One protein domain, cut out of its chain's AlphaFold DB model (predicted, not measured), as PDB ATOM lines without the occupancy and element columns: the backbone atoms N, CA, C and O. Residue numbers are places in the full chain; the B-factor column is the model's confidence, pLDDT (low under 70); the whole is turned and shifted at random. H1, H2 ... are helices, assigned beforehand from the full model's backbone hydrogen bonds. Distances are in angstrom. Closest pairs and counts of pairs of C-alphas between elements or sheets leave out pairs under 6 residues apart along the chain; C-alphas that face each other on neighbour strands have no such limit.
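This is residues 8 to 47 of the 780 residues of the protein "Hypothetical protein" of Symbiodinium microadriaticum (UniProt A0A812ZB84). An open arch of two helices that keep apart: H1, the longer, makes one leg, the link of residues 32 to 39 folds back from its last end, and the short H2 stands at the foot of the other leg. A loop of residues 8 to 17 precedes H1. The printed part has 40 residues, with two named helices in the order H1, H2 and no named strand; its class is all helix. It is loose, with a radius of gyration of the C-alphas of 11.4 A and spans of 29 by 23 by 15 A.

H1 is residues 18 to 31, 20.4 A from C-alpha 18 at (-81.735, -29.395, 15.728) to C-alpha 31. H2 is residues 40 to 47, 10.7 A long, ending with C-alpha 47 at (-89.633, -16.298, -3.108).

H1 and H2 are apart, with no C-alpha of the one within 8 A of the other. Residues 12 to 17 stand free, as do residues 22 to 34, of which 22 to 31 belong to H1. In H1 and H2 every O i to N i+4 pair is within hydrogen-bond range.

The two C-alphas farthest apart, of Ser 8 and Arg 45, are 30.7 A apart. The printed part has no cut. The link from H1 to H2 is short, with 8 residues. No printed residue has a pLDDT under 70.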
ATOM      1  N   SER A   8     -71.146 -26.814  17.394       78.75
ATOM      2  CA  SER A   8     -71.753 -26.573  18.706       78.75
ATOM      3  C   SER A   8     -72.269 -25.138  18.868       78.75
ATOM      4  O   SER A   8     -73.143 -24.908  19.707       78.75
ATOM      5  N   ARG A   9     -71.762 -24.180  18.075       79.56
ATOM      6  CA  ARG A   9     -72.121 -22.749  18.106       79.56
ATOM      7  C   ARG A   9     -73.137 -22.340  17.039       79.56
ATOM      8  O   ARG A   9     -73.774 -21.292  17.189       79.56
ATOM      9  N   VAL A  10     -73.301 -23.129  15.978       78.38
ATOM     10  CA  VAL A  10     -74.253 -22.838  14.893       78.38
ATOM     11  C   VAL A  10     -75.686 -22.856  15.447       78.38
ATOM     12  O   VAL A  10     -76.014 -23.626  16.343       78.38
ATOM     13  N   GLY A  11     -76.542 -21.938  14.988       72.44
ATOM     14  CA  GLY A  11     -77.935 -21.835  15.449       72.44
ATOM     15  C   GLY A  11     -78.142 -21.271  16.866       72.44
ATOM     16  O   GLY A  11     -79.254 -20.880  17.195       72.44
ATOM     17  N   ARG A  12     -77.113 -21.109  17.716       77.25
ATOM     18  CA  ARG A  12     -77.328 -20.586  19.089       77.25
ATOM     19  C   ARG A  12     -77.771 -19.119  19.163       77.25
ATOM     20  O   ARG A  12     -78.361 -18.718  20.158       77.25
ATOM     21  N   ARG A  13     -77.490 -18.311  18.133       78.38
ATOM     22  CA  ARG A  13     -77.883 -16.885  18.067       78.38
ATOM     23  C   ARG A  13     -79.310 -16.646  17.551       78.38
ATOM     24  O   ARG A  13     -79.804 -15.532  17.675       78.38
ATOM     25  N   SER A  14     -79.950 -17.663  16.975       75.56
ATOM     26  CA  SER A  14     -81.284 -17.579  16.371       75.56
ATOM     27  C   SER A  14     -81.938 -18.949  16.466       75.56
ATOM     28  O   SER A  14     -81.451 -19.874  15.827       75.56
ATOM     29  N   TYR A  15     -83.022 -19.085  17.231       77.50
ATOM     30  CA  TYR A  15     -83.660 -20.384  17.465       77.50
ATOM     31  C   TYR A  15     -84.020 -21.100  16.150       77.50
ATOM     32  O   TYR A  15     -84.861 -20.634  15.382       77.50
ATOM     33  N   VAL A  16     -83.384 -22.250  15.933       80.88
ATOM     34  CA  VAL A  16     -83.671 -23.232  14.882       80.88
ATOM     35  C   VAL A  16     -83.661 -24.599  15.566       80.88
ATOM     36  O   VAL A  16     -82.820 -24.848  16.432       80.88
ATOM     37  N   SER A  17     -84.600 -25.485  15.226       84.00
ATOM     38  CA  SER A  17     -84.615 -26.842  15.784       84.00
ATOM     39  C   SER A  17     -83.397 -27.637  15.303       84.00
ATOM     40  O   SER A  17     -82.920 -27.425  14.190       84.00
ATOM     41  N   GLN A  18     -82.906 -28.586  16.106       82.44
ATOM     42  CA  GLN A  18     -81.735 -29.395  15.728       82.44
ATOM     43  C   GLN A  18     -81.955 -30.137  14.399       82.44
ATOM     44  O   GLN A  18     -81.082 -30.127  13.537       82.44
ATOM     45  N   ASN A  19     -83.161 -30.675  14.181       83.50
ATOM     46  CA  ASN A  19     -83.537 -31.313  12.917       83.50
ATOM     47  C   ASN A  19     -83.577 -30.317  11.746       83.50
ATOM     48  O   ASN A  19     -83.091 -30.638  10.666       83.50
ATOM     49  N   GLY A  20     -84.108 -29.105  11.953       84.38
ATOM     50  CA  GLY A  20     -84.140 -28.067  10.917       84.38
ATOM     51  C   GLY A  20     -82.740 -27.583  10.534       84.38
ATOM     52  O   GLY A  20     -82.443 -27.435   9.354       84.38
ATOM     53  N   LEU A  21     -81.852 -27.409  11.517       85.94
ATOM     54  CA  LEU A  21     -80.451 -27.073  11.271       85.94
ATOM     55  C   LEU A  21     -79.723 -28.210  10.538       85.94
ATOM     56  O   LEU A  21     -79.008 -27.954   9.574       85.94
ATOM     57  N   ALA A  22     -79.929 -29.460  10.963       85.94
ATOM     58  CA  ALA A  22     -79.348 -30.626  10.307       85.94
ATOM     59  C   ALA A  22     -79.812 -30.769   8.850       85.94
ATOM     60  O   ALA A  22     -79.006 -31.165   8.013       85.94
ATOM     61  N   GLN A  23     -81.067 -30.428   8.535       86.31
ATOM     62  CA  GLN A  23     -81.555 -30.444   7.157       86.31
ATOM     63  C   GLN A  23     -80.895 -29.344   6.315       86.31
ATOM     64  O   GLN A  23     -80.217 -29.673   5.351       86.31
ATOM     65  N   ILE A  24     -80.928 -28.084   6.764       86.38
ATOM     66  CA  ILE A  24     -80.280 -26.956   6.066       86.38
ATOM     67  C   ILE A  24     -78.794 -27.243   5.772       86.38
ATOM     68  O   ILE A  24     -78.290 -26.916   4.699       86.38
ATOM     69  N   LEU A  25     -78.078 -27.871   6.713       86.44
ATOM     70  CA  LEU A  25     -76.676 -28.255   6.520       86.44
ATOM     71  C   LEU A  25     -76.493 -29.399   5.508       86.44
ATOM     72  O   LEU A  25     -75.486 -29.404   4.800       86.44
ATOM     73  N   LYS A  26     -77.433 -30.351   5.414       87.06
ATOM     74  CA  LYS A  26     -77.432 -31.376   4.355       87.06
ATOM     75  C   LYS A  26     -77.687 -30.751   2.989       87.06
ATOM     76  O   LYS A  26     -76.954 -31.070   2.064       87.06
ATOM     77  N   ASP A  27     -78.662 -29.852   2.886       85.00
ATOM     78  CA  ASP A  27     -79.057 -29.224   1.621       85.00
ATOM     79  C   ASP A  27     -77.896 -28.387   1.051       85.00
ATOM     80  O   ASP A  27     -77.502 -28.555  -0.101       85.00
ATOM     81  N   ILE A  28     -77.248 -27.572   1.896       86.12
ATOM     82  CA  ILE A  28     -76.033 -26.820   1.528       86.12
ATOM     83  C   ILE A  28     -74.899 -27.765   1.104       86.12
ATOM     84  O   ILE A  28     -74.206 -27.486   0.127       86.12
ATOM     85  N   LYS A  29     -74.704 -28.885   1.816       86.44
ATOM     86  CA  LYS A  29     -73.670 -29.876   1.482       86.44
ATOM     87  C   LYS A  29     -73.965 -30.610   0.167       86.44
ATOM     88  O   LYS A  29     -73.026 -30.963  -0.533       86.44
ATOM     89  N   ALA A  30     -75.232 -30.847  -0.165       85.88
ATOM     90  CA  ALA A  30     -75.629 -31.542  -1.388       85.88
ATOM     91  C   ALA A  30     -75.383 -30.697  -2.651       85.88
ATOM     92  O   ALA A  30     -75.061 -31.245  -3.698       85.88
ATOM     93  N   VAL A  31     -75.506 -29.370  -2.538       84.00
ATOM     94  CA  VAL A  31     -75.284 -28.414  -3.642       84.00
ATOM     95  C   VAL A  31     -73.820 -27.932  -3.716       84.00
ATOM     96  O   VAL A  31     -73.434 -27.288  -4.688       84.00
ATOM     97  N   ASP A  32     -73.009 -28.212  -2.688       83.75
ATOM     98  CA  ASP A  32     -71.605 -27.782  -2.507       83.75
ATOM     99  C   ASP A  32     -71.351 -26.274  -2.744       83.75
ATOM    100  O   ASP A  32     -70.254 -25.821  -3.071       83.75
ATOM    101  N   LYS A  33     -72.394 -25.451  -2.568       82.06
ATOM    102  CA  LYS A  33     -72.358 -24.000  -2.780       82.06
ATOM    103  C   LYS A  33     -73.248 -23.292  -1.761       82.06
ATOM    104  O   LYS A  33     -74.409 -23.643  -1.568       82.06
ATOM    105  N   LEU A  34     -72.719 -22.240  -1.133       80.88
ATOM    106  CA  LEU A  34     -73.519 -21.356  -0.284       80.88
ATOM    107  C   LEU A  34     -74.443 -20.457  -1.133       80.88
ATOM    108  O   LEU A  34     -74.011 -19.962  -2.178       80.88
ATOM    109  N   PRO A  35     -75.681 -20.173  -0.684       79.69
ATOM    110  CA  PRO A  35     -76.571 -19.243  -1.373       79.69
ATOM    111  C   PRO A  35     -75.966 -17.839  -1.499       79.69
ATOM    112  O   PRO A  35     -75.492 -17.263  -0.521       79.69
ATOM    113  N   GLU A  36     -76.076 -17.241  -2.687       78.38
ATOM    114  CA  GLU A  36     -75.533 -15.905  -2.995       78.38
ATOM    115  C   GLU A  36     -76.184 -14.776  -2.170       78.38
ATOM    116  O   GLU A  36     -75.607 -13.703  -1.996       78.38
ATOM    117  N   GLY A  37     -77.386 -15.008  -1.630       80.00
ATOM    118  CA  GLY A  37     -78.117 -14.056  -0.797       80.00
ATOM    119  C   GLY A  37     -78.494 -14.627   0.568       80.00
ATOM    120  O   GLY A  37     -79.425 -15.417   0.674       80.00
ATOM    121  N   THR A  38     -77.847 -14.146   1.631       81.25
ATOM    122  CA  THR A  38     -78.039 -14.630   3.017       81.25
ATOM    123  C   THR A  38     -78.997 -13.782   3.868       81.25
ATOM    124  O   THR A  38     -79.331 -14.146   4.995       81.25
ATOM    125  N   SER A  39     -79.466 -12.634   3.362       83.50
ATOM    126  CA  SER A  39     -80.351 -11.727   4.112       83.50
ATOM    127  C   SER A  39     -81.836 -12.102   3.997       83.50
ATOM    128  O   SER A  39     -82.294 -12.563   2.952       83.50
ATOM    129  N   LYS A  40     -82.637 -11.780   5.029       79.38
ATOM    130  CA  LYS A  40     -84.113 -11.928   4.997       79.38
ATOM    131  C   LYS A  40     -84.743 -11.275   3.757       79.38
ATOM    132  O   LYS A  40     -85.682 -11.815   3.179       79.38
ATOM    133  N   SER A  41     -84.208 -10.130   3.327       84.06
ATOM    134  CA  SER A  41     -84.662  -9.414   2.131       84.06
ATOM    135  C   SER A  41     -84.297 -10.135   0.830       84.06
ATOM    136  O   SER A  41     -85.093 -10.108  -0.105       84.06
ATOM    137  N   ALA A  42     -83.141 -10.804   0.760       84.88
ATOM    138  CA  ALA A  42     -82.780 -11.640  -0.384       84.88
ATOM    139  C   ALA A  42     -83.705 -12.863  -0.490       84.88
ATOM    140  O   ALA A  42     -84.306 -13.063  -1.541       84.88
ATOM    141  N   ILE A  43     -83.926 -13.583   0.616       84.19
ATOM    142  CA  ILE A  43     -84.849 -14.732   0.685       84.19
ATOM    143  C   ILE A  43     -86.280 -14.310   0.303       84.19
ATOM    144  O   ILE A  43     -86.943 -14.970  -0.497       84.19
ATOM    145  N   LYS A  44     -86.759 -13.162   0.806       83.50
ATOM    146  CA  LYS A  44     -88.060 -12.598   0.409       83.50
ATOM    147  C   LYS A  44     -88.129 -12.322  -1.098       83.50
ATOM    148  O   LYS A  44     -89.118 -12.703  -1.718       83.50
ATOM    149  N   ARG A  45     -87.108 -11.688  -1.687       86.31
ATOM    150  CA  ARG A  45     -87.064 -11.414  -3.136       86.31
ATOM    151  C   ARG A  45     -86.991 -12.692  -3.968       86.31
ATOM    152  O   ARG A  45     -87.657 -12.751  -4.993       86.31
ATOM    153  N   ALA A  46     -86.242 -13.703  -3.528       87.50
ATOM    154  CA  ALA A  46     -86.159 -14.998  -4.203       87.50
ATOM    155  C   ALA A  46     -87.539 -15.671  -4.275       87.50
ATOM    156  O   ALA A  46     -88.005 -15.977  -5.368       87.50
ATOM    157  N   ARG A  47     -88.256 -15.765  -3.148       87.44
ATOM    158  CA  ARG A  47     -89.633 -16.298  -3.108       87.44
ATOM    159  C   ARG A  47     -90.608 -15.472  -3.947       87.44
ATOM    160  O   ARG A  47     -91.387 -16.026  -4.712       87.44
TER     161      ARG A  47